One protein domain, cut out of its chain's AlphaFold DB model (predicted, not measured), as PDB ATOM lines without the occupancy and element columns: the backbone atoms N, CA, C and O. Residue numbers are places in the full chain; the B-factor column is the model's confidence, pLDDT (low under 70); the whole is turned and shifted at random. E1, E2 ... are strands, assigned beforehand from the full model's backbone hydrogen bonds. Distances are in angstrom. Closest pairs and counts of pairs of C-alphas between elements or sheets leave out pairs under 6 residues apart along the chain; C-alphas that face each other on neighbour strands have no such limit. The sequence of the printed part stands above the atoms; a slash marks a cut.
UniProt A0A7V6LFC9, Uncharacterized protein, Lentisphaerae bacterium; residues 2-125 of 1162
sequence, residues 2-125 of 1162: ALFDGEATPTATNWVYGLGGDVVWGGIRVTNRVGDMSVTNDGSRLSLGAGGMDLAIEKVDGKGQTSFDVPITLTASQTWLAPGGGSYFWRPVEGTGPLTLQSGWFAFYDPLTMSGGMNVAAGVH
ATOM      1  N   ALA A   2     216.323 165.257  74.675       83.12
ATOM      2  CA  ALA A   2     217.208 166.407  74.563       83.12
ATOM      3  C   ALA A   2     217.698 166.763  75.969       83.12
ATOM      4  O   ALA A   2     216.889 167.068  76.847       83.12
ATOM      5  N   LEU A   3     219.003 166.628  76.185       85.12
ATOM      6  CA  LEU A   3     219.652 166.963  77.441       85.12
ATOM      7  C   LEU A   3     220.339 168.314  77.272       85.12
ATOM      8  O   LEU A   3     221.205 168.480  76.418       85.12
ATOM      9  N   PHE A   4     219.920 169.255  78.096       77.50
ATOM     10  CA  PHE A   4     220.448 170.596  78.197       77.50
ATOM     11  C   PHE A   4     221.281 170.634  79.487       77.50
ATOM     12  O   PHE A   4     220.779 170.863  80.591       77.50
ATOM     13  N   ASP A   5     222.550 170.268  79.332       70.38
ATOM     14  CA  ASP A   5     223.527 170.071  80.399       70.38
ATOM     15  C   ASP A   5     224.818 170.792  80.001       70.38
ATOM     16  O   ASP A   5     225.396 170.507  78.952       70.38
ATOM     17  N   GLY A   6     225.222 171.786  80.788       60.41
ATOM     18  CA  GLY A   6     226.428 172.560  80.536       60.41
ATOM     19  C   GLY A   6     227.209 172.760  81.824       60.41
ATOM     20  O   GLY A   6     226.752 173.466  82.720       60.41
ATOM     21  N   GLU A   7     228.413 172.198  81.902       55.22
ATOM     22  CA  GLU A   7     229.445 172.689  82.815       55.22
ATOM     23  C   GLU A   7     230.037 173.979  82.224       55.22
ATOM     24  O   GLU A   7     230.909 173.927  81.358       55.22
ATOM     25  N   ALA A   8     229.568 175.160  82.644       44.53
ATOM     26  CA  ALA A   8     230.242 176.415  82.310       44.53
ATOM     27  C   ALA A   8     229.992 177.527  83.343       44.53
ATOM     28  O   ALA A   8     228.949 177.620  83.978       44.53
ATOM     29  N   THR A   9     231.019 178.354  83.505       46.25
ATOM     30  CA  THR A   9     231.271 179.417  84.491       46.25
ATOM     31  C   THR A   9     230.116 180.380  84.859       46.25
ATOM     32  O   THR A   9     229.235 180.625  84.042       46.25
ATOM     33  N   PRO A  10     230.163 181.027  86.053       45.44
ATOM     34  CA  PRO A  10     229.059 181.765  86.703       45.44
ATOM     35  C   PRO A  10     228.539 183.052  86.034       45.44
ATOM     36  O   PRO A  10     227.914 183.863  86.715       45.44
ATOM     37  N   THR A  11     228.794 183.301  84.752       47.81
ATOM     38  CA  THR A  11     228.473 184.584  84.112       47.81
ATOM     39  C   THR A  11     227.763 184.387  82.774       47.81
ATOM     40  O   THR A  11     228.407 184.219  81.746       47.81
ATOM     41  N   ALA A  12     226.430 184.460  82.834       52.66
ATOM     42  CA  ALA A  12     225.504 184.880  81.778       52.66
ATOM     43  C   ALA A  12     225.630 184.228  80.384       52.66
ATOM     44  O   ALA A  12     226.232 184.796  79.476       52.66
ATOM     45  N   THR A  13     224.900 183.137  80.148       57.72
ATOM     46  CA  THR A  13     224.455 182.774  78.793       57.72
ATOM     47  C   THR A  13     223.015 182.273  78.835       57.72
ATOM     48  O   THR A  13     222.726 181.228  79.413       57.72
ATOM     49  N   ASN A  14     222.101 183.035  78.227       72.12
ATOM     50  CA  ASN A  14     220.767 182.544  77.892       72.12
ATOM     51  C   ASN A  14     220.905 181.499  76.771       72.12
ATOM     52  O   ASN A  14     221.640 181.719  75.807       72.12
ATOM     53  N   TRP A  15     220.225 180.364  76.888       74.56
ATOM     54  CA  TRP A  15     220.227 179.299  75.888       74.56
ATOM     55  C   TRP A  15     219.135 179.549  74.864       74.56
ATOM     56  O   TRP A  15     217.973 179.324  75.162       74.56
ATOM     57  N   VAL A  16     219.491 179.981  73.655       81.69
ATOM     58  CA  VAL A  16     218.539 180.122  72.543       81.69
ATOM     59  C   VAL A  16     218.779 178.992  71.546       81.69
ATOM     60  O   VAL A  16     219.827 178.948  70.903       81.69
ATOM     61  N   TYR A  17     217.825 178.074  71.417       83.69
ATOM     62  CA  TYR A  17     217.882 176.952  70.481       83.69
ATOM     63  C   TYR A  17     216.848 177.133  69.366       83.69
ATOM     64  O   TYR A  17     215.644 176.997  69.590       83.69
ATOM     65  N   GLY A  18     217.317 177.430  68.154       85.06
ATOM     66  CA  GLY A  18     216.488 177.427  66.948       85.06
ATOM     67  C   GLY A  18     216.307 176.006  66.413       85.06
ATOM     68  O   GLY A  18     217.294 175.288  66.273       85.06
ATOM     69  N   LEU A  19     215.074 175.589  66.107       84.19
ATOM     70  CA  LEU A  19     214.821 174.229  65.602       84.19
ATOM     71  C   LEU A  19     215.389 173.987  64.193       84.19
ATOM     72  O   LEU A  19     215.900 172.899  63.935       84.19
ATOM     73  N   GLY A  20     215.296 174.970  63.288       81.00
ATOM     74  CA  GLY A  20     215.780 174.882  61.900       81.00
ATOM     75  C   GLY A  20     215.091 173.827  61.013       81.00
ATOM     76  O   GLY A  20     215.485 173.649  59.862       81.00
ATOM     77  N   GLY A  21     214.096 173.104  61.538       87.31
ATOM     78  CA  GLY A  21     213.375 171.997  60.904       87.31
ATOM     79  C   GLY A  21     212.458 171.279  61.907       87.31
ATOM     80  O   GLY A  21     212.494 171.574  63.101       87.31
ATOM     81  N   ASP A  22     211.610 170.352  61.445       89.62
ATOM     82  CA  ASP A  22     210.775 169.536  62.345       89.62
ATOM     83  C   ASP A  22     211.653 168.582  63.163       89.62
ATOM     84  O   ASP A  22     212.495 167.865  62.618       89.62
ATOM     85  N   VAL A  23     211.451 168.552  64.481       89.88
ATOM     86  CA  VAL A  23     212.313 167.816  65.415       89.88
ATOM     87  C   VAL A  23     211.486 166.878  66.288       89.88
ATOM     88  O   VAL A  23     210.449 167.258  66.826       89.88
ATOM     89  N   VAL A  24     211.970 165.647  66.479       92.00
ATOM     90  CA  VAL A  24     211.374 164.658  67.389       92.00
ATOM     91  C   VAL A  24     212.327 164.397  68.550       92.00
ATOM     92  O   VAL A  24     213.430 163.883  68.361       92.00
ATOM     93  N   TRP A  25     211.897 164.702  69.770       93.12
ATOM     94  CA  TRP A  25     212.638 164.410  70.992       93.12
ATOM     95  C   TRP A  25     211.895 163.396  71.854       93.12
ATOM     96  O   TRP A  25     210.694 163.481  72.069       93.12
ATOM     97  N   GLY A  26     212.634 162.447  72.431       87.62
ATOM     98  CA  GLY A  26     212.059 161.501  73.394       87.62
ATOM     99  C   GLY A  26     211.584 162.140  74.709       87.62
ATOM    100  O   GLY A  26     210.860 161.482  75.436       87.62
ATOM    101  N   GLY A  27     211.992 163.376  75.011       90.62
ATOM    102  CA  GLY A  27     211.740 164.136  76.246       90.62
ATOM    103  C   GLY A  27     212.760 165.277  76.370       90.62
ATOM    104  O   GLY A  27     213.720 165.291  75.594       90.62
ATOM    105  N   ILE A  28     212.592 166.195  77.320       90.50
ATOM    106  CA  ILE A  28     213.512 167.318  77.579       90.50
ATOM    107  C   ILE A  28     213.991 167.253  79.024       90.50
ATOM    108  O   ILE A  28     213.174 167.126  79.933       90.50
ATOM    109  N   ARG A  29     215.300 167.380  79.240       87.19
ATOM    110  CA  ARG A  29     215.870 167.484  80.581       87.19
ATOM    111  C   ARG A  29     216.871 168.627  80.660       87.19
ATOM    112  O   ARG A  29     217.798 168.671  79.858       87.19
ATOM    113  N   VAL A  30     216.692 169.511  81.633       79.94
ATOM    114  CA  VAL A  30     217.625 170.579  82.013       79.94
ATOM    115  C   VAL A  30     218.180 170.217  83.386       79.94
ATOM    116  O   VAL A  30     217.402 169.922  84.289       79.94
ATOM    117  N   THR A  31     219.506 170.162  83.532       71.75
ATOM    118  CA  THR A  31     220.139 169.578  84.736       71.75
ATOM    119  C   THR A  31     221.135 170.482  85.463       71.75
ATOM    120  O   THR A  31     221.572 170.104  86.544       71.75
ATOM    121  N   ASN A  32     221.486 171.655  84.922       65.75
ATOM    122  CA  ASN A  32     222.595 172.472  85.432       65.75
ATOM    123  C   ASN A  32     222.334 173.995  85.384       65.75
ATOM    124  O   ASN A  32     221.324 174.453  84.851       65.75
ATOM    125  N   ARG A  33     223.254 174.770  85.988       59.12
ATOM    126  CA  ARG A  33     223.231 176.236  86.198       59.12
ATOM    127  C   ARG A  33     223.197 177.028  84.878       59.12
ATOM    128  O   ARG A  33     224.199 177.071  84.170       59.12
ATOM    129  N   VAL A  34     222.087 177.709  84.577       54.81
ATOM    130  CA  VAL A  34     221.891 178.511  83.345       54.81
ATOM    131  C   VAL A  34     221.034 179.753  83.636       54.81
ATOM    132  O   VAL A  34     220.308 179.771  84.626       54.81
ATOM    133  N   GLY A  35     221.131 180.792  82.794       66.94
ATOM    134  CA  GLY A  35     220.169 181.908  82.734       66.94
ATOM    135  C   GLY A  35     218.804 181.490  82.151       66.94
ATOM    136  O   GLY A  35     218.242 180.478  82.554       66.94
ATOM    137  N   ASP A  36     218.254 182.245  81.195       76.62
ATOM    138  CA  ASP A  36     216.990 181.886  80.522       76.62
ATOM    139  C   ASP A  36     217.218 180.870  79.386       76.62
ATOM    140  O   ASP A  36     218.209 180.963  78.666       76.62
ATOM    141  N   MET A  37     216.286 179.940  79.163       81.25
ATOM    142  CA  MET A  37     216.280 179.035  78.004       81.25
ATOM    143  C   MET A  37     215.103 179.368  77.088       81.25
ATOM    144  O   MET A  37     213.960 179.399  77.532       81.25
ATOM    145  N   SER A  38     215.349 179.553  75.796       86.38
ATOM    146  CA  SER A  38     214.329 179.669  74.766       86.38
ATOM    147  C   SER A  38     214.529 178.652  73.645       86.38
ATOM    148  O   SER A  38     215.619 178.482  73.106       86.38
ATOM    149  N   VAL A  39     213.450 177.973  73.269       88.19
ATOM    150  CA  VAL A  39     213.359 177.199  72.031       88.19
ATOM    151  C   VAL A  39     212.514 178.018  71.068       88.19
ATOM    152  O   VAL A  39     211.365 178.337  71.371       88.19
ATOM    153  N   THR A  40     213.097 178.401  69.936       87.69
ATOM    154  CA  THR A  40     212.493 179.309  68.951       87.69
ATOM    155  C   THR A  40     212.476 178.675  67.568       87.69
ATOM    156  O   THR A  40     213.155 177.678  67.314       87.69
ATOM    157  N   ASN A  41     211.689 179.242  66.658       81.25
ATOM    158  CA  ASN A  41     211.440 178.624  65.365       81.25
ATOM    159  C   ASN A  41     210.951 179.617  64.298       81.25
ATOM    160  O   ASN A  41     210.385 180.661  64.604       81.25
ATOM    161  N   ASP A  42     211.141 179.217  63.048       72.44
ATOM    162  CA  ASP A  42     210.861 179.864  61.771       72.44
ATOM    163  C   ASP A  42     209.748 179.158  60.949       72.44
ATOM    164  O   ASP A  42     209.453 179.563  59.827       72.44
ATOM    165  N   GLY A  43     209.071 178.146  61.512       69.81
ATOM    166  CA  GLY A  43     207.880 177.497  60.927       69.81
ATOM    167  C   GLY A  43     207.705 175.997  61.229       69.81
ATOM    168  O   GLY A  43     206.656 175.434  60.934       69.81
ATOM    169  N   SER A  44     208.700 175.355  61.837       84.31
ATOM    170  CA  SER A  44     208.771 173.926  62.174       84.31
ATOM    171  C   SER A  44     208.048 173.493  63.466       84.31
ATOM    172  O   SER A  44     207.539 174.310  64.229       84.31
ATOM    173  N   ARG A  45     207.984 172.188  63.744       89.25
ATOM    174  CA  ARG A  45     207.251 171.593  64.873       89.25
ATOM    175  C   ARG A  45     208.150 170.724  65.755       89.25
ATOM    176  O   ARG A  45     208.990 169.976  65.258       89.25
ATOM    177  N   LEU A  46     207.926 170.774  67.068       93.31
ATOM    178  CA  LEU A  46     208.585 169.909  68.048       93.31
ATOM    179  C   LEU A  46     207.655 168.762  68.467       93.31
ATOM    180  O   LEU A  46     206.596 169.002  69.032       93.31
ATOM    181  N   SER A  47     208.054 167.511  68.251       93.00
ATOM    182  CA  SER A  47     207.336 166.337  68.767       93.00
ATOM    183  C   SER A  47     208.011 165.774  70.018       93.00
ATOM    184  O   SER A  47     209.216 165.528  69.998       93.00
ATOM    185  N   LEU A  48     207.248 165.523  71.086       93.06
ATOM    186  CA  LEU A  48     207.743 165.001  72.365       93.06
ATOM    187  C   LEU A  48     207.182 163.613  72.684       93.06
ATOM    188  O   LEU A  48     205.970 163.425  72.783       93.06
ATOM    189  N   GLY A  49     208.087 162.650  72.868       88.81
ATOM    190  CA  GLY A  49     207.795 161.284  73.311       88.81
ATOM    191  C   GLY A  49     207.610 161.152  74.826       88.81
ATOM    192  O   GLY A  49     207.604 162.137  75.556       88.81
ATOM    193  N   ALA A  50     207.468 159.920  75.322       88.00
ATOM    194  CA  ALA A  50     207.071 159.610  76.708       88.00
ATOM    195  C   ALA A  50     208.048 160.055  77.822       88.00
ATOM    196  O   ALA A  50     207.745 159.893  79.000       88.00
ATOM    197  N   GLY A  51     209.224 160.586  77.481       87.25
ATOM    198  CA  GLY A  51     210.249 161.017  78.434       87.25
ATOM    199  C   GLY A  51     209.962 162.342  79.144       87.25
ATOM    200  O   GLY A  51     210.752 162.712  80.006       87.25
ATOM    201  N   GLY A  52     208.868 163.043  78.820       89.00
ATOM    202  CA  GLY A  52     208.398 164.198  79.593       89.00
ATOM    203  C   GLY A  52     209.274 165.449  79.487       89.00
ATOM    204  O   GLY A  52     210.138 165.562  78.613       89.00
ATOM    205  N   MET A  53     209.034 166.395  80.399       91.12
ATOM    206  CA  MET A  53     209.884 167.570  80.612       91.12
ATOM    207  C   MET A  53     210.340 167.616  82.069       91.12
ATOM    208  O   MET A  53     209.517 167.513  82.972       91.12
ATOM    209  N   ASP A  54     211.631 167.822  82.291       89.25
ATOM    210  CA  ASP A  54     212.220 168.088  83.603       89.25
ATOM    211  C   ASP A  54     213.133 169.313  83.480       89.25
ATOM    212  O   ASP A  54     214.252 169.229  82.977       89.25
ATOM    213  N   LEU A  55     212.585 170.478  83.827       84.12
ATOM    214  CA  LEU A  55     213.148 171.813  83.623       84.12
ATOM    215  C   LEU A  55     213.669 172.371  84.956       84.12
ATOM    216  O   LEU A  55     213.164 173.374  85.466       84.12
ATOM    217  N   ALA A  56     214.636 171.685  85.565       73.75
ATOM    218  CA  ALA A  56     215.230 172.086  86.837       73.75
ATOM    219  C   ALA A  56     216.217 173.252  86.650       73.75
ATOM    220  O   ALA A  56     217.423 173.053  86.525       73.75
ATOM    221  N   ILE A  57     215.689 174.478  86.606       68.88
ATOM    222  CA  ILE A  57     216.477 175.713  86.491       68.88
ATOM    223  C   ILE A  57     216.612 176.341  87.881       68.88
ATOM    224  O   ILE A  57     215.628 176.792  88.467       68.88
ATOM    225  N   GLU A  58     217.831 176.401  88.415       59.84
ATOM    226  CA  GLU A  58     218.122 177.098  89.672       59.84
ATOM    227  C   GLU A  58     218.272 178.615  89.427       59.84
ATOM    228  O   GLU A  58     219.034 179.040  88.559       59.84
ATOM    229  N   LYS A  59     217.528 179.451  90.171       62.31
ATOM    230  CA  LYS A  59     217.504 180.915  89.975       62.31
ATOM    231  C   LYS A  59     218.850 181.557  90.317       62.31
ATOM    232  O   LYS A  59     219.325 181.412  91.441       62.31
ATOM    233  N   VAL A  60     219.377 182.403  89.430       55.03
ATOM    234  CA  VAL A  60     220.432 183.376  89.776       55.03
ATOM    235  C   VAL A  60     219.750 184.709  90.096       55.03
ATOM    236  O   VAL A  60     218.970 185.210  89.291       55.03
ATOM    237  N   ASP A  61     219.958 185.259  91.297       56.47
ATOM    238  CA  ASP A  61     219.345 186.522  91.765       56.47
ATOM    239  C   ASP A  61     217.807 186.595  91.621       56.47
ATOM    240  O   ASP A  61     217.215 187.659  91.431       56.47
ATOM    241  N   GLY A  62     217.131 185.443  91.682       57.22
ATOM    242  CA  GLY A  62     215.679 185.352  91.524       57.22
ATOM    243  C   GLY A  62     215.169 185.312  90.073       57.22
ATOM    244  O   GLY A  62     213.948 185.315  89.885       57.22
ATOM    245  N   LYS A  63     216.050 185.239  89.064       57.34
ATOM    246  CA  LYS A  63     215.710 185.238  87.628       57.34
ATOM    247  C   LYS A  63     216.142 183.931  86.938       57.34
ATOM    248  O   LYS A  63     217.209 183.399  87.234       57.34
ATOM    249  N   GLY A  64     215.278 183.420  86.057       65.94
ATOM    250  CA  GLY A  64     215.453 182.190  85.268       65.94
ATOM    251  C   GLY A  64     214.107 181.690  84.717       65.94
ATOM    252  O   GLY A  64     213.191 181.390  85.493       65.94
ATOM    253  N   GLN A  65     213.954 181.667  83.389       80.38
ATOM    254  CA  GLN A  65     212.723 181.281  82.685       80.38
ATOM    255  C   GLN A  65     212.992 180.330  81.512       80.38
ATOM    256  O   GLN A  65     214.006 180.438  80.826       80.38
ATOM    257  N   THR A  66     212.039 179.437  81.245       85.75
ATOM    258  CA  THR A  66     212.007 178.580  80.050       85.75
ATOM    259  C   THR A  66     210.929 179.074  79.098       85.75
ATOM    260  O   THR A  66     209.794 179.281  79.510       85.75
ATOM    261  N   SER A  67     211.235 179.237  77.819       89.44
ATOM    262  CA  SER A  67     210.307 179.763  76.820       89.44
ATOM    263  C   SER A  67     210.289 178.881  75.576       89.44
ATOM    264  O   SER A  67     211.325 178.598  74.991       89.44
ATOM    265  N   PHE A  68     209.108 178.478  75.130       91.81
ATOM    266  CA  PHE A  68     208.896 177.710  73.910       91.81
ATOM    267  C   PHE A  68     208.036 178.537  72.960       91.81
ATOM    268  O   PHE A  68     206.829 178.675  73.158       91.81
ATOM    269  N   ASP A  69     208.658 179.094  71.925       92.50
ATOM    270  CA  ASP A  69     207.973 179.781  70.826       92.50
ATOM    271  C   ASP A  69     207.913 178.875  69.588       92.50
ATOM    272  O   ASP A  69     208.326 179.236  68.486       92.50
ATOM    273  N   VAL A  70     207.453 177.635  69.797       93.00
ATOM    274  CA  VAL A  70     207.346 176.581  68.774       93.00
ATOM    275  C   VAL A  70     206.086 175.739  69.019       93.00
ATOM    276  O   VAL A  70     205.787 175.459  70.182       93.00
ATOM    277  N   PRO A  71     205.337 175.306  67.987       93.62
ATOM    278  CA  PRO A  71     204.254 174.339  68.171       93.62
ATOM    279  C   PRO A  71     204.786 172.994  68.686       93.62
ATOM    280  O   PRO A  71     205.781 172.486  68.158       93.62
ATOM    281  N   ILE A  72     204.112 172.403  69.678       94.44
ATOM    282  CA  ILE A  72     204.522 171.139  70.312       94.44
ATOM    283  C   ILE A  72     203.453 170.055  70.113       94.44
ATOM    284  O   ILE A  72     202.298 170.252  70.478       94.44
ATOM    285  N   THR A  73     203.842 168.879  69.617       94.75
ATOM    286  CA  THR A  73     202.983 167.686  69.524       94.75
ATOM    287  C   THR A  73     203.464 166.601  70.493       94.75
ATOM    288  O   THR A  73     204.597 166.139  70.417       94.75
ATOM    289  N   LEU A  74     202.609 166.151  71.403       94.69
ATOM    290  CA  LEU A  74     202.890 165.112  72.391       94.69
ATOM    291  C   LEU A  74     202.446 163.759  71.832       94.69
ATOM    292  O   LEU A  74     201.259 163.530  71.596       94.69
ATOM    293  N   THR A  75     203.395 162.851  71.618       92.31
ATOM    294  CA  THR A  75     203.137 161.538  70.998       92.31
ATOM    295  C   THR A  75     202.834 160.435  72.017       92.31
ATOM    296  O   THR A  75     202.520 159.310  71.635       92.31
ATOM    297  N   ALA A  76     202.902 160.748  73.312       92.06
ATOM    298  CA  ALA A  76     202.578 159.860  74.427       92.06
ATOM    299  C   ALA A  76     202.129 160.671  75.654       92.06
ATOM    300  O   ALA A  76     202.343 161.885  75.699       92.06
ATOM    301  N   SER A  77     201.565 160.004  76.666       93.56
ATOM    302  CA  SER A  77     201.281 160.601  77.981       93.56
ATOM    303  C   SER A  77     202.509 161.317  78.547       93.56
ATOM    304  O   SER A  77     203.621 160.793  78.464       93.56
ATOM    305  N   GLN A  78     202.309 162.496  79.134       93.38
ATOM    306  CA  GLN A  78     203.395 163.353  79.604       93.38
ATOM    307  C   GLN A  78     203.305 163.638  81.101       93.38
ATOM    308  O   GLN A  78     202.221 163.834  81.651       93.38
ATOM    309  N   THR A  79     204.472 163.753  81.734       93.69
ATOM    310  CA  THR A  79     204.637 164.372  83.054       93.69
ATOM    311  C   THR A  79     205.703 165.454  82.956       93.69
ATOM    312  O   THR A  79     206.800 165.186  82.458       93.69
ATOM    313  N   TRP A  80     205.364 166.678  83.361       94.19
ATOM    314  CA  TRP A  80     206.244 167.842  83.286       94.19
ATOM    315  C   TRP A  80     206.578 168.380  84.677       94.19
ATOM    316  O   TRP A  80     205.706 168.538  85.532       94.19
ATOM    317  N   LEU A  81     207.850 168.703  84.871       90.88
ATOM    318  CA  LEU A  81     208.444 169.239  86.086       90.88
ATOM    319  C   LEU A  81     209.212 170.511  85.708       90.88
ATOM    320  O   LEU A  81     209.964 170.506  84.739       90.88
ATOM    321  N   ALA A  82     209.031 171.593  86.459       85.00
ATOM    322  CA  ALA A  82     209.772 172.843  86.295       85.00
ATOM    323  C   ALA A  82     210.159 173.456  87.660       85.00
ATOM    324  O   ALA A  82     209.690 174.546  88.013       85.00
ATOM    325  N   PRO A  83     210.954 172.754  88.491       71.44
ATOM    326  CA  PRO A  83     211.333 173.256  89.805       71.44
ATOM    327  C   PRO A  83     212.306 174.435  89.647       71.44
ATOM    328  O   PRO A  83     213.453 174.246  89.266       71.44
ATOM    329  N   GLY A  84     211.844 175.656  89.940       62.88
ATOM    330  CA  GLY A  84     212.717 176.830  90.084       62.88
ATOM    331  C   GLY A  84     212.491 178.008  89.124       62.88
ATOM    332  O   GLY A  84     213.033 179.076  89.387       62.88
ATOM    333  N   GLY A  85     211.620 177.916  88.111       69.25
ATOM    334  CA  GLY A  85     211.381 179.011  87.150       69.25
ATOM    335  C   GLY A  85     210.002 178.980  86.478       69.25
ATOM    336  O   GLY A  85     209.232 178.039  86.660       69.25
ATOM    337  N   GLY A  86     209.666 180.035  85.727       80.56
ATOM    338  CA  GLY A  86     208.445 180.086  84.909       80.56
ATOM    339  C   GLY A  86     208.677 179.472  83.526       80.56
ATOM    340  O   GLY A  86     209.668 179.806  82.884       80.56
ATOM    341  N   SER A  87     207.772 178.599  83.074       89.00
ATOM    342  CA  SER A  87     207.805 177.969  81.747       89.00
ATOM    343  C   SER A  87     206.685 178.510  80.858       89.00
ATOM    344  O   SER A  87     205.509 178.338  81.170       89.00
ATOM    345  N   TYR A  88     207.037 179.163  79.755       91.12
ATOM    346  CA  TYR A  88     206.126 179.893  78.875       91.12
ATOM    347  C   TYR A  88     206.009 179.191  77.522       91.12
ATOM    348  O   TYR A  88     207.013 178.892  76.886       91.12
ATOM    349  N   PHE A  89     204.781 178.953  77.073       93.25
ATOM    350  CA  PHE A  89     204.457 178.292  75.811       93.25
ATOM    351  C   PHE A  89     203.653 179.261  74.952       93.25
ATOM    352  O   PHE A  89     202.473 179.518  75.209       93.25
ATOM    353  N   TRP A  90     204.321 179.834  73.955       92.56
ATOM    354  CA  TRP A  90     203.775 180.901  73.115       92.56
ATOM    355  C   TRP A  90     202.991 180.386  71.912       92.56
ATOM    356  O   TRP A  90     202.273 181.156  71.286       92.56
ATOM    357  N   ARG A  91     203.119 179.093  71.598       92.94
ATOM    358  CA  ARG A  91     202.501 178.420  70.449       92.94
ATOM    359  C   ARG A  91     201.681 177.203  70.895       92.94
ATOM    360  O   ARG A  91     201.815 176.783  72.047       92.94
ATOM    361  N   PRO A  92     200.841 176.626  70.011       93.44
ATOM    362  CA  PRO A  92     199.941 175.543  70.388       93.44
ATOM    363  C   PRO A  92     200.665 174.287  70.879       93.44
ATOM    364  O   PRO A  92     201.719 173.916  70.356       93.44
ATOM    365  N   VAL A  93     200.046 173.599  71.839       94.06
ATOM    366  CA  VAL A  93     200.493 172.300  72.357       94.06
ATOM    367  C   VAL A  93     199.365 171.287  72.162       94.06
ATOM    368  O   VAL A  93     198.253 171.496  72.641       94.06
ATOM    369  N   GLU A  94     199.614 170.183  71.464       94.50
ATOM    370  CA  GLU A  94     198.591 169.184  71.118       94.50
ATOM    371  C   GLU A  94     199.040 167.761  71.448       94.50
ATOM    372  O   GLU A  94     200.223 167.453  71.398       94.50
ATOM    373  N   GLY A  95     198.111 166.876  71.799       91.31
ATOM    374  CA  GLY A  95     198.439 165.536  72.276       91.31
ATOM    375  C   GLY A  95     197.201 164.699  72.570       91.31
ATOM    376  O   GLY A  95     196.152 165.219  72.957       91.31
ATOM    377  N   THR A  96     197.320 163.385  72.378       88.00
ATOM    378  CA  THR A  96     196.195 162.457  72.574       88.00
ATOM    379  C   THR A  96     196.156 161.815  73.963       88.00
ATOM    380  O   THR A  96     195.079 161.435  74.426       88.00
ATOM    381  N   GLY A  97     197.305 161.715  74.643       88.12
ATOM    382  CA  GLY A  97     197.429 161.199  76.012       88.12
ATOM    383  C   GLY A  97     197.256 162.274  77.098       88.12
ATOM    384  O   GLY A  97     197.224 163.464  76.783       88.12
ATOM    385  N   PRO A  98     197.138 161.876  78.380       90.69
ATOM    386  CA  PRO A  98     197.065 162.805  79.504       90.69
ATOM    387  C   PRO A  98     198.366 163.595  79.701       90.69
ATOM    388  O   PRO A  98     199.466 163.045  79.579       90.69
ATOM    389  N   LEU A  99     198.228 164.868  80.079       94.75
ATOM    390  CA  LEU A  99     199.321 165.754  80.482       94.75
ATOM    391  C   LEU A  99     199.241 166.052  81.984       94.75
ATOM    392  O   LEU A  99     198.279 166.663  82.446       94.75
ATOM    393  N   THR A 100     200.264 165.657  82.742       95.00
ATOM    394  CA  THR A 100     200.394 165.991  84.169       95.00
ATOM    395  C   THR A 100     201.452 167.068  84.373       95.00
ATOM    396  O   THR A 100     202.624 166.861  84.070       95.00
ATOM    397  N   LEU A 101     201.046 168.210  84.921       94.69
ATOM    398  CA  LEU A 101     201.923 169.320  85.295       94.69
ATOM    399  C   LEU A 101     202.237 169.182  86.789       94.69
ATOM    400  O   LEU A 101     201.437 169.584  87.634       94.69
ATOM    401  N   GLN A 102     203.352 168.520  87.106       92.94
ATOM    402  CA  GLN A 102     203.619 167.959  88.432       92.94
ATOM    403  C   GLN A 102     204.253 168.950  89.415       92.94
ATOM    404  O   GLN A 102     203.931 168.919  90.598       92.94
ATOM    405  N   SER A 103     205.163 169.811  88.958       88.81
ATOM    406  CA  SER A 103     205.822 170.819  89.803       88.81
ATOM    407  C   SER A 103     206.254 172.023  88.970       88.81
ATOM    408  O   SER A 103     206.584 171.856  87.798       88.81
ATOM    409  N   GLY A 104     206.279 173.218  89.565       84.94
ATOM    410  CA  GLY A 104     206.709 174.455  88.903       84.94
ATOM    411  C   GLY A 104     205.581 175.372  88.426       84.94
ATOM    412  O   GLY A 104     204.446 175.282  88.893       84.94
ATOM    413  N   TRP A 105     205.917 176.286  87.512       87.00
ATOM    414  CA  TRP A 105     204.989 177.256  86.923       87.00
ATOM    415  C   TRP A 105     204.940 177.119  85.398       87.00
ATOM    416  O   TRP A 105     205.976 177.217  84.744       87.00
ATOM    417  N   PHE A 106     203.742 176.962  84.831       91.38
ATOM    418  CA  PHE A 106     203.505 176.807  83.391       91.38
ATOM    419  C   PHE A 106     202.516 177.862  82.884       91.38
ATOM    420  O   PHE A 106     201.479 178.085  83.504       91.38
ATOM    421  N   ALA A 107     202.799 178.500  81.753       90.94
ATOM    422  CA  ALA A 107     201.938 179.506  81.143       90.94
ATOM    423  C   ALA A 107     201.714 179.216  79.660       90.94
ATOM    424  O   ALA A 107     202.669 179.157  78.892       90.94
ATOM    425  N   PHE A 108     200.451 179.085  79.259       93.38
ATOM    426  CA  PHE A 108     200.051 178.819  77.878       93.38
ATOM    427  C   PHE A 108     199.367 180.051  77.289       93.38
ATOM    428  O   PHE A 108     198.456 180.606  77.910       93.38
ATOM    429  N   TYR A 109     199.806 180.476  76.102       91.56
ATOM    430  CA  TYR A 109     199.275 181.654  75.402       91.56
ATOM    431  C   TYR A 109     198.410 181.298  74.189       91.56
ATOM    432  O   TYR A 109     197.509 182.065  73.851       91.56
ATOM    433  N   ASP A 110     198.652 180.129  73.597       91.81
ATOM    434  CA  ASP A 110     197.951 179.574  72.435       91.81
ATOM    435  C   ASP A 110     197.253 178.240  72.795       91.81
ATOM    436  O   ASP A 110     197.461 177.720  73.897       91.81
ATOM    437  N   PRO A 111     196.372 177.694  71.928       92.69
ATOM    438  CA  PRO A 111     195.557 176.514  72.235       92.69
ATOM    439  C   PRO A 111     196.329 175.297  72.775       92.69
ATOM    440  O   PRO A 111     197.370 174.913  72.240       92.69
ATOM    441  N   LEU A 112     195.767 174.657  73.807       92.19
ATOM    442  CA  LEU A 112     196.274 173.443  74.448       92.19
ATOM    443  C   LEU A 112     195.266 172.299  74.236       92.19
ATOM    444  O   LEU A 112     194.262 172.192  74.941       92.19
ATOM    445  N   THR A 113     195.515 171.432  73.258       91.06
ATOM    446  CA  THR A 113     194.574 170.378  72.846       91.06
ATOM    447  C   THR A 113     194.988 169.019  73.395       91.06
ATOM    448  O   THR A 113     195.743 168.307  72.741       91.06
ATOM    449  N   MET A 114     194.481 168.643  74.574       90.44
ATOM    450  CA  MET A 114     194.829 167.401  75.280       90.44
ATOM    451  C   MET A 114     193.616 166.463  75.361       90.44
ATOM    452  O   MET A 114     192.887 166.475  76.353       90.44
ATOM    453  N   SER A 115     193.364 165.616  74.357       84.12
ATOM    454  CA  SER A 115     192.155 164.762  74.385       84.12
ATOM    455  C   SER A 115     192.126 163.785  75.570       84.12
ATOM    456  O   SER A 115     191.049 163.454  76.058       84.12
ATOM    457  N   GLY A 116     193.298 163.360  76.060       85.19
ATOM    458  CA  GLY A 116     193.451 162.522  77.255       85.19
ATOM    459  C   GLY A 116     193.331 163.271  78.590       85.19
ATOM    460  O   GLY A 116     193.407 162.642  79.641       85.19
ATOM    461  N   GLY A 117     193.131 164.592  78.559       91.25
ATOM    462  CA  GLY A 117     192.964 165.449  79.732       91.25
ATOM    463  C   GLY A 117     194.257 166.065  80.277       91.25
ATOM    464  O   GLY A 117     195.371 165.706  79.896       91.25
ATOM    465  N   MET A 118     194.087 167.020  81.189       94.31
ATOM    466  CA  MET A 118     195.151 167.755  81.870       94.31
ATOM    467  C   MET A 118     194.971 167.658  83.390       94.31
ATOM    468  O   MET A 118     193.903 167.972  83.923       94.31
ATOM    469  N   ASN A 119     196.033 167.259  84.091       95.38
ATOM    470  CA  ASN A 119     196.112 167.275  85.548       95.38
ATOM    471  C   ASN A 119     197.094 168.360  86.012       95.38
ATOM    472  O   ASN A 119     198.275 168.344  85.660       95.38
ATOM    473  N   VAL A 120     196.594 169.295  86.811       95.56
ATOM    474  CA  VAL A 120     197.324 170.434  87.362       95.56
ATOM    475  C   VAL A 120     197.675 170.147  88.819       95.56
ATOM    476  O   VAL A 120     196.855 170.357  89.706       95.56
ATOM    477  N   ALA A 121     198.897 169.685  89.082       93.44
ATOM    478  CA  ALA A 121     199.437 169.524  90.439       93.44
ATOM    479  C   ALA A 121     200.411 170.652  90.836       93.44
ATOM    480  O   ALA A 121     200.908 170.683  91.957       93.44
ATOM    481  N   ALA A 122     200.641 171.602  89.927       89.38
ATOM    482  CA  ALA A 122     201.529 172.749  90.083       89.38
ATOM    483  C   ALA A 122     200.822 174.064  89.695       89.38
ATOM    484  O   ALA A 122     199.598 174.090  89.575       89.38
ATOM    485  N   GLY A 123     201.565 175.159  89.504       89.38
ATOM    486  CA  GLY A 123     201.012 176.446  89.070       89.38
ATOM    487  C   GLY A 123     200.833 176.523  87.554       89.38
ATOM    488  O   GLY A 123     201.790 176.339  86.804       89.38
ATOM    489  N   VAL A 124     199.620 176.818  87.083       90.62
ATOM    490  CA  VAL A 124     199.271 176.870  85.655       90.62
ATOM    491  C   VAL A 124     198.501 178.137  85.323       90.62
ATOM    492  O   VAL A 124     197.560 178.512  86.017       90.62
ATOM    493  N   HIS A 125     198.883 178.774  84.222       89.06
ATOM    494  CA  HIS A 125     198.313 180.015  83.728       89.06
ATOM    495  C   HIS A 125     197.735 179.813  82.325       89.06
ATOM    496  O   HIS A 125     198.468 179.514  81.380       89.06
TER     497      HIS A 125
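AT A GLANCE: This is residues 2 to 125 of the 1162 residues of an uncharacterized protein of Lentisphaerae bacterium (UniProt A0A7V6LFC9). The printed part is wound in stacked turns, a solenoid of strands with three walls. E3, E6, E9, E11 and E13 make one wall, E1, E4, E7 and E14 with the first parts of E10 and E12 make the second, and E2, E5, E8 and E15 with the last parts of E10 and E12 make the third; E10 and E12 bend round the corner between the second and third. The printed part has 124 residues with fifteen named strands, E1 to E15 in order, and no named helix: the class is all strand. One sheet runs E3, E6, E9, E11, E13, all parallel, and the other ten strands form a branched sheet of parallel pairs. The whole is compact, with a radius of gyration of the C-alphas of 13.8 A and spans of 42 by 33 by 24 A.

IN THESE COORDINATES: E1 is residues 2 to 4, with C-alpha 2 at (217.208, 166.407, 74.563). E2 is residues 15 to 18, E3 23 to 25, E4 28 to 30, E5 37 to 40, E6 46 to 48, E7 53 to 55, E8 65 to 68 and E9 72 to 74. E10, residues 78 to 89, is the longest strand by residues, 15.4 A from first to last C-alpha, and bends by 131 degrees at residue 85. E11 is residues 93 to 95. E12, residues 99 to 108, measures 13.3 A and bends by 127 degrees at residue 103. E13 is residues 112 to 114, E14 118 to 120 and E15 123 to 125, with C-alpha 125 at (198.313, 180.015, 83.728).

HOW THE PARTS SIT: In the branched, twisted sheet, E10 has E7 and E8 on one side and E12 on the other side. N 55 and O 81 are 2.8 A apart between E7 and E10, N 88 and O 66 2.8 A between E8 and E10, and N 80 and O 100 2.8 A between E10 and E12. E7 has E10 on one side and E4 on the other side, with N 30 and O 54 at 2.8 A between E4 and E7, and E4 has E7 on one side and the edge strand E1 on the other side, with N 4 and O 29 at 2.8 A between E1 and E4. E8 has E10 on one side and E5 on the other side, with N 67 and O 37 at 2.7 A between E5 and E8, and E5 has E8 on one side and the edge strand E2 on the other side, with N 38 and O 15 at 2.7 A between E2 and E5. E14 and E15 lie on the other side of E12 from E10, with N 119 and O 99 at 2.8 A and N 106 and O 123 at 2.8 A. In the other sheet, E3 and E13 are edge strands; N 25 and O 47 are 2.8 A apart between E3 and E6, N 48 and O 73 2.8 A between E6 and E9, N 74 and O 94 2.7 A between E9 and E11, and N 113 and O 93 2.8 A between E11 and E13.

THE WHOLE: The C-alphas of Thr 9 and Ser 115, the two farthest apart, are 43.0 A apart. The printed part has no cut and no long link. Mean pLDDT of the printed part is 82.7; residues 6 to 13, 32 to 35, 43, 57 to 64 and 84 to 85 are under 70.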